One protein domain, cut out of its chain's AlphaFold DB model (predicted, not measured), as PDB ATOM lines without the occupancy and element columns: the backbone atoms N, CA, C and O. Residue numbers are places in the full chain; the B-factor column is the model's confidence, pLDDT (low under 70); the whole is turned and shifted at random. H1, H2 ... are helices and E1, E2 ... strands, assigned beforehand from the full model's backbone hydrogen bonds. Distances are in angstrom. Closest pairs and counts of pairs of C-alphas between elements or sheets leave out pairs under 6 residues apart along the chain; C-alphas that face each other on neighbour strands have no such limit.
ATOM      1  N   PHE A  12     128.891 140.717 128.594       90.38
ATOM      2  CA  PHE A  12     130.012 141.352 127.920       90.38
ATOM      3  C   PHE A  12     131.313 140.653 128.319       90.38
ATOM      4  O   PHE A  12     131.522 140.405 129.505       90.38
ATOM      5  N   PRO A  13     132.217 140.350 127.373       90.81
ATOM      6  CA  PRO A  13     133.547 139.864 127.713       90.81
ATOM      7  C   PRO A  13     134.284 140.878 128.587       90.81
ATOM      8  O   PRO A  13     134.407 142.043 128.206       90.81
ATOM      9  N   LEU A  14     134.814 140.430 129.722       86.00
ATOM     10  CA  LEU A  14     135.630 141.260 130.597       86.00
ATOM     11  C   LEU A  14     137.104 140.968 130.311       86.00
ATOM     12  O   LEU A  14     137.556 139.831 130.420       86.00
ATOM     13  N   ARG A  15     137.886 141.982 129.932       81.19
ATOM     14  CA  ARG A  15     139.339 141.832 129.772       81.19
ATOM     15  C   ARG A  15     140.045 142.634 130.848       81.19
ATOM     16  O   ARG A  15     139.911 143.846 130.905       81.19
ATOM     17  N   LEU A  16     140.812 141.941 131.689       69.31
ATOM     18  CA  LEU A  16     141.476 142.516 132.868       69.31
ATOM     19  C   LEU A  16     142.519 143.600 132.531       69.31
ATOM     20  O   LEU A  16     142.988 144.299 133.426       69.31
ATOM     21  N   ASP A  17     142.929 143.696 131.267       74.62
ATOM     22  CA  ASP A  17     143.874 144.682 130.745       74.62
ATOM     23  C   ASP A  17     143.228 145.791 129.894       74.62
ATOM     24  O   ASP A  17     143.946 146.675 129.420       74.62
ATOM     25  N   GLU A  18     141.903 145.771 129.717       78.38
ATOM     26  CA  GLU A  18     141.156 146.810 129.001       78.38
ATOM     27  C   GLU A  18     140.458 147.781 129.956       78.38
ATOM     28  O   GLU A  18     140.277 147.519 131.144       78.38
ATOM     29  N   ASP A  19     140.111 148.939 129.406       78.69
ATOM     30  CA  ASP A  19     139.369 149.975 130.105       78.69
ATOM     31  C   ASP A  19     137.922 149.516 130.374       78.69
ATOM     32  O   ASP A  19     137.307 148.850 129.533       78.69
ATOM     33  N   THR A  20     137.405 149.832 131.560       83.06
ATOM     34  CA  THR A  20     136.078 149.415 132.034       83.06
ATOM     35  C   THR A  20     135.080 150.571 132.117       83.06
ATOM     36  O   THR A  20     133.989 150.362 132.638       83.06
ATOM     37  N   ASP A  21     135.402 151.757 131.585       87.44
ATOM     38  CA  ASP A  21     134.521 152.940 131.583       87.44
ATOM     39  C   ASP A  21     133.160 152.646 130.917       87.44
ATOM     40  O   ASP A  21     132.128 153.187 131.300       87.44
ATOM     41  N   TRP A  22     133.134 151.701 129.971       89.38
ATOM     42  CA  TRP A  22     131.911 151.249 129.305       89.38
ATOM     43  C   TRP A  22     130.873 150.643 130.268       89.38
ATOM     44  O   TRP A  22     129.691 150.596 129.930       89.38
ATOM     45  N   ILE A  23     131.297 150.151 131.439       88.12
ATOM     46  CA  ILE A  23     130.390 149.635 132.472       88.12
ATOM     47  C   ILE A  23     129.541 150.788 133.004       88.12
ATOM     48  O   ILE A  23     128.318 150.689 132.978       88.12
ATOM     49  N   GLU A  24     130.184 151.896 133.389       87.25
ATOM     50  CA  GLU A  24     129.507 153.096 133.892       87.25
ATOM     51  C   GLU A  24     128.555 153.673 132.830       87.25
ATOM     52  O   GLU A  24     127.419 154.028 133.144       87.25
ATOM     53  N   ASP A  25     128.966 153.681 131.556       89.25
ATOM     54  CA  ASP A  25     128.117 154.129 130.443       89.25
ATOM     55  C   ASP A  25     126.846 153.266 130.295       89.25
ATOM     56  O   ASP A  25     125.746 153.779 130.067       89.25
ATOM     57  N   VAL A  26     126.972 151.938 130.410       88.31
ATOM     58  CA  VAL A  26     125.822 151.022 130.337       88.31
ATOM     59  C   VAL A  26     124.923 151.175 131.565       88.31
ATOM     60  O   VAL A  26     123.697 151.164 131.417       88.31
ATOM     61  N   GLU A  27     125.496 151.360 132.755       85.81
ATOM     62  CA  GLU A  27     124.752 151.624 133.992       85.81
ATOM     63  C   GLU A  27     123.958 152.929 133.919       85.81
ATOM     64  O   GLU A  27     122.774 152.940 134.262       85.81
ATOM     65  N   GLU A  28     124.563 154.009 133.416       86.56
ATOM     66  CA  GLU A  28     123.881 155.292 133.236       86.56
ATOM     67  C   GLU A  28     122.683 155.142 132.289       86.56
ATOM     68  O   GLU A  28     121.575 155.560 132.628       86.56
ATOM     69  N   LEU A  29     122.852 154.450 131.158       85.88
ATOM     70  CA  LEU A  29     121.759 154.199 130.211       85.88
ATOM     71  C   LEU A  29     120.636 153.347 130.812       85.88
ATOM     72  O   LEU A  29     119.455 153.584 130.542       85.88
ATOM     73  N   LEU A  30     120.981 152.337 131.611       83.31
ATOM     74  CA  LEU A  30     120.004 151.510 132.320       83.31
ATOM     75  C   LEU A  30     119.232 152.325 133.360       83.31
ATOM     76  O   LEU A  30     118.007 152.197 133.443       83.31
ATOM     77  N   PHE A  31     119.922 153.192 134.098       80.50
ATOM     78  CA  PHE A  31     119.318 154.090 135.074       80.50
ATOM     79  C   PHE A  31     118.405 155.131 134.413       80.50
ATOM     80  O   PHE A  31     117.294 155.372 134.881       80.50
ATOM     81  N   GLU A  32     118.811 155.714 133.283       81.12
ATOM     82  CA  GLU A  32     117.962 156.626 132.507       81.12
ATOM     83  C   GLU A  32     116.722 155.926 131.923       81.12
ATOM     84  O   GLU A  32     115.680 156.561 131.720       81.12
ATOM     85  N   ALA A  33     116.810 154.617 131.664       73.69
ATOM     86  CA  ALA A  33     115.692 153.817 131.181       73.69
ATOM     87  C   ALA A  33     114.661 153.476 132.277       73.69
ATOM     88  O   ALA A  33     113.494 153.230 131.924       73.69
ATOM     89  N   GLU A  34     115.041 153.510 133.568       64.25
ATOM     90  CA  GLU A  34     114.149 153.230 134.705       64.25
ATOM     91  C   GLU A  34     112.892 154.120 134.653       64.25
ATOM     92  O   GLU A  34     112.908 155.323 134.911       64.25
ATOM     93  N   GLY A  35     111.755 153.502 134.314       55.97
ATOM     94  CA  GLY A  35     110.452 154.165 134.186       55.97
ATOM     95  C   GLY A  35     109.753 153.938 132.843       55.97
ATOM     96  O   GLY A  35     108.537 154.122 132.760       55.97
ATOM     97  N   THR A  36     110.483 153.483 131.820       54.59
ATOM     98  CA  THR A  36     109.924 153.099 130.505       54.59
ATOM     99  C   THR A  36     110.079 151.604 130.267       54.59
ATOM    100  O   THR A  36     109.119 150.932 129.903       54.59
ATOM    101  N   VAL A  37     111.280 151.103 130.558       51.09
ATOM    102  CA  VAL A  37     111.629 149.698 130.728       51.09
ATOM    103  C   VAL A  37     112.247 149.654 132.121       51.09
ATOM    104  O   VAL A  37     113.133 150.450 132.374       51.09
ATOM    105  N   ALA A  38     111.753 148.876 133.078       45.72
ATOM    106  CA  ALA A  38     112.255 148.919 134.453       45.72
ATOM    107  C   ALA A  38     113.198 147.734 134.693       45.72
ATOM    108  O   ALA A  38     112.753 146.736 135.264       45.72
ATOM    109  N   PRO A  39     114.467 147.788 134.248       49.38
ATOM    110  CA  PRO A  39     115.426 146.797 134.679       49.38
ATOM    111  C   PRO A  39     115.553 146.923 136.194       49.38
ATOM    112  O   PRO A  39     115.980 147.952 136.708       49.38
ATOM    113  N   LEU A  40     115.139 145.894 136.933       42.19
ATOM    114  CA  LEU A  40     115.674 145.739 138.276       42.19
ATOM    115  C   LEU A  40     117.166 145.477 138.067       42.19
ATOM    116  O   LEU A  40     117.524 144.388 137.624       42.19
ATOM    117  N   MET A  41     118.003 146.491 138.303       48.53
ATOM    118  CA  MET A  41     119.450 146.310 138.394       48.53
ATOM    119  C   MET A  41     119.706 145.382 139.579       48.53
ATOM    120  O   MET A  41     119.716 145.799 140.738       48.53
ATOM    121  N   TYR A  42     119.804 144.092 139.283       43.47
ATOM    122  CA  TYR A  42     120.297 143.101 140.218       43.47
ATOM    123  C   TYR A  42     121.822 143.183 140.185       43.47
ATOM    124  O   TYR A  42     122.463 142.521 139.381       43.47
ATOM    125  N   ASP A  43     122.349 144.008 141.087       48.31
ATOM    126  CA  ASP A  43     123.755 144.069 141.494       48.31
ATOM    127  C   ASP A  43     124.744 144.698 140.491       48.31
ATOM    128  O   ASP A  43     124.505 144.724 139.287       48.31
ATOM    129  N   ASP A  44     125.842 145.211 141.052       50.66
ATOM    130  CA  ASP A  44     127.050 145.864 140.493       50.66
ATOM    131  C   ASP A  44     127.818 145.008 139.440       50.66
ATOM    132  O   ASP A  44     129.044 144.963 139.441       50.66
ATOM    133  N   GLY A  45     127.100 144.264 138.590       52.41
ATOM    134  CA  GLY A  45     127.591 143.283 137.626       52.41
ATOM    135  C   GLY A  45     128.507 142.216 138.220       52.41
ATOM    136  O   GLY A  45     129.662 142.434 138.576       52.41
ATOM    137  N   GLU A  46     128.015 140.982 138.287       60.59
ATOM    138  CA  GLU A  46     128.853 139.886 138.760       60.59
ATOM    139  C   GLU A  46     129.879 139.476 137.694       60.59
ATOM    140  O   GLU A  46     129.536 139.206 136.539       60.59
ATOM    141  N   GLU A  47     131.148 139.369 138.104       66.31
ATOM    142  CA  GLU A  47     132.183 138.697 137.319       66.31
ATOM    143  C   GLU A  47     131.846 137.201 137.227       66.31
ATOM    144  O   GLU A  47     132.160 136.399 138.116       66.31
ATOM    145  N   LEU A  48     131.207 136.801 136.131       72.62
ATOM    146  CA  LEU A  48     130.926 135.402 135.838       72.62
ATOM    147  C   LEU A  48     132.038 134.807 134.980       72.62
ATOM    148  O   LEU A  48     132.749 135.498 134.260       72.62
ATOM    149  N   ARG A  49     132.188 133.483 135.036       72.88
ATOM    150  CA  ARG A  49     132.934 132.760 134.003       72.88
ATOM    151  C   ARG A  49     131.951 132.358 132.915       72.88
ATOM    152  O   ARG A  49     131.071 131.539 133.179       72.88
ATOM    153  N   GLY A  50     132.128 132.907 131.719       67.88
ATOM    154  CA  GLY A  50     131.373 132.556 130.528       67.88
ATOM    155  C   GLY A  50     131.505 131.077 130.165       67.88
ATOM    156  O   GLY A  50     132.299 130.317 130.732       67.88
ATOM    157  N   ALA A  51     130.719 130.638 129.182       68.19
ATOM    158  CA  ALA A  51     130.688 129.240 128.738       68.19
ATOM    159  C   ALA A  51     132.034 128.716 128.190       68.19
ATOM    160  O   ALA A  51     132.248 127.501 128.137       68.19
ATOM    161  N   ASP A  52     132.932 129.610 127.783       70.75
ATOM    162  CA  ASP A  52     134.303 129.322 127.352       70.75
ATOM    163  C   ASP A  52     135.332 129.362 128.500       70.75
ATOM    164  O   ASP A  52     136.483 128.974 128.300       70.75
ATOM    165  N   GLY A  53     134.905 129.726 129.713       75.25
ATOM    166  CA  GLY A  53     135.732 129.823 130.916       75.25
ATOM    167  C   GLY A  53     136.373 131.195 131.143       75.25
ATOM    168  O   GLY A  53     137.029 131.373 132.181       75.25
ATOM    169  N   GLU A  54     136.165 132.137 130.222       82.56
ATOM    170  CA  GLU A  54     136.672 133.508 130.288       82.56
ATOM    171  C   GLU A  54     135.762 134.394 131.154       82.56
ATOM    172  O   GLU A  54     134.582 134.083 131.315       82.56
ATOM    173  N   PRO A  55     136.289 135.456 131.780       85.62
ATOM    174  CA  PRO A  55     135.473 136.341 132.596       85.62
ATOM    175  C   PRO A  55     134.509 137.175 131.737       85.62
ATOM    176  O   PRO A  55     134.864 137.684 130.673       85.62
ATOM    177  N   GLU A  56     133.286 137.323 132.224       87.94
ATOM    178  CA  GLU A  56     132.228 138.143 131.649       87.94
ATOM    179  C   GLU A  56     131.657 139.055 132.731       87.94
ATOM    180  O   GLU A  56     131.572 138.671 133.897       87.94
ATOM    181  N   TYR A  57     131.244 140.246 132.322       86.81
ATOM    182  CA  TYR A  57     130.446 141.149 133.135       86.81
ATOM    183  C   TYR A  57     129.004 141.099 132.633       86.81
ATOM    184  O   TYR A  57     128.768 141.134 131.419       86.81
ATOM    185  N   VAL A  58     128.051 140.965 133.551       86.25
ATOM    186  CA  VAL A  58     126.661 140.653 133.203       86.25
ATOM    187  C   VAL A  58     125.704 141.672 133.800       86.25
ATOM    188  O   VAL A  58     125.704 141.895 135.005       86.25
ATOM    189  N   PHE A  59     124.860 142.251 132.946       87.69
ATOM    190  CA  PHE A  59     123.743 143.107 133.353       87.69
ATOM    191  C   PHE A  59     122.423 142.353 133.275       87.69
ATOM    192  O   PHE A  59     122.265 141.445 132.457       87.69
ATOM    193  N   PHE A  60     121.436 142.802 134.046       84.88
ATOM    194  CA  PHE A  60     120.106 142.202 134.076       84.88
ATOM    195  C   PHE A  60     119.039 143.239 133.757       84.88
ATOM    196  O   PHE A  60     119.019 144.332 134.322       84.88
ATOM    197  N   ILE A  61     118.126 142.883 132.854       86.19
ATOM    198  CA  ILE A  61     116.952 143.696 132.539       86.19
ATOM    199  C   ILE A  61     115.676 142.859 132.652       86.19
ATOM    200  O   ILE A  61     115.643 141.683 132.285       86.19
ATOM    201  N   SER A  62     114.610 143.463 133.174       84.56
ATOM    202  CA  SER A  62     113.357 142.776 133.493       84.56
ATOM    203  C   SER A  62     112.152 143.732 133.459       84.56
ATOM    204  O   SER A  62     112.211 144.845 132.925       84.56
ATOM    205  N   ASN A  63     111.012 143.267 133.972       80.12
ATOM    206  CA  ASN A  63     109.763 144.019 134.114       80.12
ATOM    207  C   ASN A  63     109.132 144.573 132.823       80.12
ATOM    208  O   ASN A  63     108.300 145.478 132.886       80.12
ATOM    209  N   ASN A  64     109.488 144.029 131.655       82.56
ATOM    210  CA  ASN A  64     108.889 144.373 130.361       82.56
ATOM    211  C   ASN A  64     108.636 143.124 129.517       82.56
ATOM    212  O   ASN A  64     109.153 142.053 129.840       82.56
ATOM    213  N   PRO A  65     107.852 143.225 128.427       87.88
ATOM    214  CA  PRO A  65     107.713 142.125 127.486       87.88
ATOM    215  C   PRO A  65     109.083 141.650 126.990       87.88
ATOM    216  O   PRO A  65     109.905 142.457 126.559       87.88
ATOM    217  N   LEU A  66     109.310 140.332 126.994       87.75
ATOM    218  CA  LEU A  66     110.603 139.727 126.649       87.75
ATOM    219  C   LEU A  66     111.175 140.235 125.314       87.75
ATOM    220  O   LEU A  66     112.371 140.475 125.189       87.75
ATOM    221  N   ALA A  67     110.318 140.433 124.310       90.12
ATOM    222  CA  ALA A  67     110.738 140.943 123.008       90.12
ATOM    223  C   ALA A  67     111.328 142.365 123.082       90.12
ATOM    224  O   ALA A  67     112.268 142.671 122.348       90.12
ATOM    225  N   GLU A  68     110.796 143.218 123.960       88.75
ATOM    226  CA  GLU A  68     111.296 144.577 124.187       88.75
ATOM    227  C   GLU A  68     112.619 144.543 124.953       88.75
ATOM    228  O   GLU A  68     113.562 145.229 124.562       88.75
ATOM    229  N   LEU A  69     112.736 143.666 125.955       88.50
ATOM    230  CA  LEU A  69     113.988 143.440 126.682       88.50
ATOM    231  C   LEU A  69     115.103 142.950 125.747       88.50
ATOM    232  O   LEU A  69     116.179 143.535 125.706       88.50
ATOM    233  N   ILE A  70     114.837 141.940 124.913       92.38
ATOM    234  CA  ILE A  70     115.815 141.433 123.935       92.38
ATOM    235  C   ILE A  70     116.233 142.531 122.947       92.38
ATOM    236  O   ILE A  70     117.411 142.643 122.603       92.38
ATOM    237  N   ALA A  71     115.287 143.343 122.464       92.25
ATOM    238  CA  ALA A  71     115.597 144.448 121.558       92.25
ATOM    239  C   ALA A  71     116.482 145.510 122.232       92.25
ATOM    240  O   ALA A  71     117.435 146.000 121.618       92.25
ATOM    241  N   TYR A  72     116.202 145.824 123.496       90.44
ATOM    242  CA  TYR A  72     116.997 146.755 124.285       90.44
ATOM    243  C   TYR A  72     118.407 146.212 124.558       90.44
ATOM    244  O   TYR A  72     119.389 146.869 124.221       90.44
ATOM    245  N   GLY A  73     118.529 144.967 125.029       91.62
ATOM    246  CA  GLY A  73     119.823 144.313 125.244       91.62
ATOM    247  C   GLY A  73     120.674 144.248 123.971       91.62
ATOM    248  O   GLY A  73     121.869 144.527 124.006       91.62
ATOM    249  N   ARG A  74     120.066 143.987 122.804       93.50
ATOM    250  CA  ARG A  74     120.775 144.035 121.509       93.50
ATOM    251  C   ARG A  74     121.308 145.425 121.177       93.50
ATOM    252  O   ARG A  74     122.341 145.520 120.526       93.50
ATOM    253  N   THR A  75     120.616 146.477 121.602       92.44
ATOM    254  CA  THR A  75     121.085 147.855 121.416       92.44
ATOM    255  C   THR A  75     122.329 148.105 122.264       92.44
ATOM    256  O   THR A  75     123.328 148.582 121.727       92.44
ATOM    257  N   LEU A  76     122.312 147.685 123.535       90.69
ATOM    258  CA  LEU A  76     123.460 147.803 124.442       90.69
ATOM    259  C   LEU A  76     124.692 147.040 123.932       90.69
ATOM    260  O   LEU A  76     125.789 147.582 123.955       90.69
ATOM    261  N   LEU A  77     124.517 145.848 123.348       93.38
ATOM    262  CA  LEU A  77     125.607 145.081 122.713       93.38
ATOM    263  C   LEU A  77     126.262 145.775 121.503       93.38
ATOM    264  O   LEU A  77     127.289 145.311 121.007       93.38
ATOM    265  N   THR A  78     125.650 146.838 120.980       92.88
ATOM    266  CA  THR A  78     126.137 147.593 119.813       92.88
ATOM    267  C   THR A  78     126.558 149.020 120.150       92.88
ATOM    268  O   THR A  78     126.858 149.788 119.234       92.88
ATOM    269  N   LEU A  79     126.559 149.382 121.436       91.12
ATOM    270  CA  LEU A  79     126.996 150.694 121.891       91.12
ATOM    271  C   LEU A  79     128.457 150.936 121.477       91.12
ATOM    272  O   LEU A  79     129.282 150.023 121.464       91.12
ATOM    273  N   GLU A  80     128.798 152.169 121.117       90.44
ATOM    274  CA  GLU A  80     130.205 152.521 120.938       90.44
ATOM    275  C   GLU A  80     130.911 152.452 122.300       90.44
ATOM    276  O   GLU A  80     130.384 152.960 123.280       90.44
ATOM    277  N   GLY A  81     132.076 151.806 122.364       88.50
ATOM    278  CA  GLY A  81     132.860 151.675 123.598       88.50
ATOM    279  C   GLY A  81     132.711 150.337 124.326       88.50
ATOM    280  O   GLY A  81     133.641 149.948 125.026       88.50
ATOM    281  N   VAL A  82     131.632 149.575 124.102       90.44
ATOM    282  CA  VAL A  82     131.464 148.264 124.762       90.44
ATOM    283  C   VAL A  82     132.287 147.152 124.089       90.44
ATOM    284  O   VAL A  82     132.516 147.188 122.870       90.44
ATOM    285  N   PRO A  83     132.702 146.114 124.840       90.62
ATOM    286  CA  PRO A  83     133.436 144.982 124.291       90.62
ATOM    287  C   PRO A  83     132.654 144.220 123.214       90.62
ATOM    288  O   PRO A  83     131.503 143.818 123.388       90.62
ATOM    289  N   ALA A  84     133.321 143.934 122.095       90.19
ATOM    290  CA  ALA A  84     132.772 143.053 121.071       90.19
ATOM    291  C   ALA A  84     132.684 141.601 121.572       90.19
ATOM    292  O   ALA A  84     133.554 141.130 122.302       90.19
ATOM    293  N   GLY A  85     131.688 140.857 121.084       89.81
ATOM    294  CA  GLY A  85     131.495 139.441 121.422       89.81
ATOM    295  C   GLY A  85     130.497 139.189 122.552       89.81
ATOM    296  O   GLY A  85     130.276 138.030 122.903       89.81
ATOM    297  N   GLY A  86     129.867 140.243 123.075       92.00
ATOM    298  CA  GLY A  86     128.774 140.108 124.026       92.00
ATOM    299  C   GLY A  86     127.545 139.398 123.452       92.00
ATOM    300  O   GLY A  86     127.378 139.249 122.235       92.00
ATOM    301  N   HIS A  87     126.694 138.906 124.346       93.75
ATOM    302  CA  HIS A  87     125.516 138.128 123.991       93.75
ATOM    303  C   HIS A  87     124.393 138.271 125.012       93.75
ATOM    304  O   HIS A  87     124.602 138.761 126.114       93.75
ATOM    305  N   LEU A  88     123.195 137.830 124.626       94.44
ATOM    306  CA  LEU A  88     122.040 137.794 125.515       94.44
ATOM    307  C   LEU A  88     121.721 136.365 125.929       94.44
ATOM    308  O   LEU A  88     121.806 135.444 125.108       94.44
ATOM    309  N   SER A  89     121.286 136.206 127.170       92.81
ATOM    310  CA  SER A  89     120.666 134.993 127.684       92.81
ATOM    311  C   SER A  89     119.298 135.351 128.280       92.81
ATOM    312  O   SER A  89     119.081 136.476 128.728       92.81
ATOM    313  N   VAL A  90     118.336 134.433 128.209       92.38
ATOM    314  CA  VAL A  90     117.034 134.573 128.872       92.38
ATOM    315  C   VAL A  90     116.966 133.554 129.986       92.38
ATOM    316  O   VAL A  90     117.158 132.361 129.744       92.38
ATOM    317  N   ASN A  91     116.675 134.022 131.188       89.06
ATOM    318  CA  ASN A  91     116.632 133.186 132.374       89.06
ATOM    319  C   ASN A  91     115.348 133.438 133.159       89.06
ATOM    320  O   ASN A  91     114.675 134.450 132.952       89.06
ATOM    321  N   ASP A  92     115.013 132.508 134.044       85.81
ATOM    322  CA  ASP A  92     113.966 132.730 135.035       85.81
ATOM    323  C   ASP A  92     114.527 133.585 136.190       85.81
ATOM    324  O   ASP A  92     115.720 133.503 136.482       85.81
ATOM    325  N   GLU A  93     113.701 134.392 136.870       78.44
ATOM    326  CA  GLU A  93     114.181 135.257 137.976       78.44
ATOM    327  C   GLU A  93     114.778 134.461 139.152       78.44
ATOM    328  O   GLU A  93     115.702 134.919 139.818       78.44
ATOM    329  N   GLU A  94     114.255 133.254 139.396       79.12
ATOM    330  CA  GLU A  94     114.743 132.318 140.417       79.12
ATOM    331  C   GLU A  94     115.866 131.406 139.880       79.12
ATOM    332  O   GLU A  94     116.322 130.493 140.576       79.12
ATOM    333  N   GLY A  95     116.270 131.603 138.622       76.19
ATOM    334  CA  GLY A  95     117.289 130.822 137.934       76.19
ATOM    335  C   GLY A  95     118.710 131.137 138.402       76.19
ATOM    336  O   GLY A  95     119.011 132.203 138.929       76.19
ATOM    337  N   GLU A  96     119.621 130.189 138.179       79.69
ATOM    338  CA  GLU A  96     121.050 130.403 138.431       79.69
ATOM    339  C   GLU A  96     121.630 131.338 137.360       79.69
ATOM    340  O   GLU A  96     121.458 131.077 136.165       79.69
ATOM    341  N   LEU A  97     122.360 132.376 137.774       76.88
ATOM    342  CA  LEU A  97     122.987 133.345 136.867       76.88
ATOM    343  C   LEU A  97     123.916 132.662 135.849       76.88
ATOM    344  O   LEU A  97     124.661 131.730 136.179       76.88
TER     345      LEU A  97
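Overview. This is residues 12 to 97 of the 104 residues of an uncharacterized protein of Galactobacter valiniphilus (UniProt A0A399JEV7). The strand E2 runs through the middle, in a small two-stranded hairpin with E1, and the two helices and E3 are set round it: H1 near it on one side, H2 by its last residues, and E3 near it on the side away from H1. The stretch at residues 12 to 13 pairs with E2 as well, but the sheet of named strands holds just E1 and E2, antiparallel, and a long unnamed stretch, residues 34 to 45, joins H1 to E1. The printed part has 86 residues with two named helices and three named strands, in the order H1, E1, E2, H2, E3; the class is mixed, with 41 residues, under half, in named elements. The whole is compact, with a radius of gyration of the C-alphas of 12.6 A and spans of 35 by 27 by 20 A.

Along the chain. Start with E2, residues 55 to 61: find C-alpha 55 at (135.473, 136.341, 132.596), and from there the strand runs 19.9 A to C-alpha 61 at (116.952, 143.696, 132.539). Just before it comes E1, residues 46 to 49. Look further back for H1, residues 21 to 33, which begins at C-alpha 21 at (134.521, 152.940, 131.583) and is 18.9 A long. After E2 comes H2, residues 66 to 76, 15.3 A long. E3, residues 87 to 92, is 16.9 A long and ends at C-alpha 92 at (113.966, 132.730, 135.035).

Arrangement. E1 and E2 form a hairpin, antiparallel at 129 degrees between their directions; look at N 48 and O 56, 2.9 A apart, and N 56 and O 48, 2.8 A apart, both within hydrogen-bond range. Residues 12 to 13 pair antiparallel with residues 56 to 57 of E2. H1 and E2 are near each other, with 8 pairs of C-alphas within 10 A, made by residues 23 to 30 of H1. E2 and E3 are near each other too, with 9 such pairs. The closest C-alphas of E2 and H2 are those of Ile 61 and Leu 69, 6.6 A apart. Those of H2 and E3 are Gly 73 and Leu 88, 6.9 A apart. H1 and H2 are close but not clearly touching, Val 26 and Leu 76 having their closest C-alphas at 7.1 A; they run opposite ways at a tilt of 37 degrees, only just steep. H1 and E3 are apart, as are E1 and H2, and E1 and E3. In H1 and H2 every O i to N i+4 pair is within hydrogen-bond range.

Size, cuts and confidence. The C-alphas farthest apart are those of Asp 17 and Pro 65, at 36.4 A. The printed part has no cut. The link from H1 to E1, 12 residues, is long; that from H2 to E3 is short, and those from E1 to E2 and from E2 to H2 are tight. The mean pLDDT of the printed part is 79.9; look for values under 70 at residue 16, residues 34 to 47, of which 46 to 47 belong to E1, and residues 50 to 51.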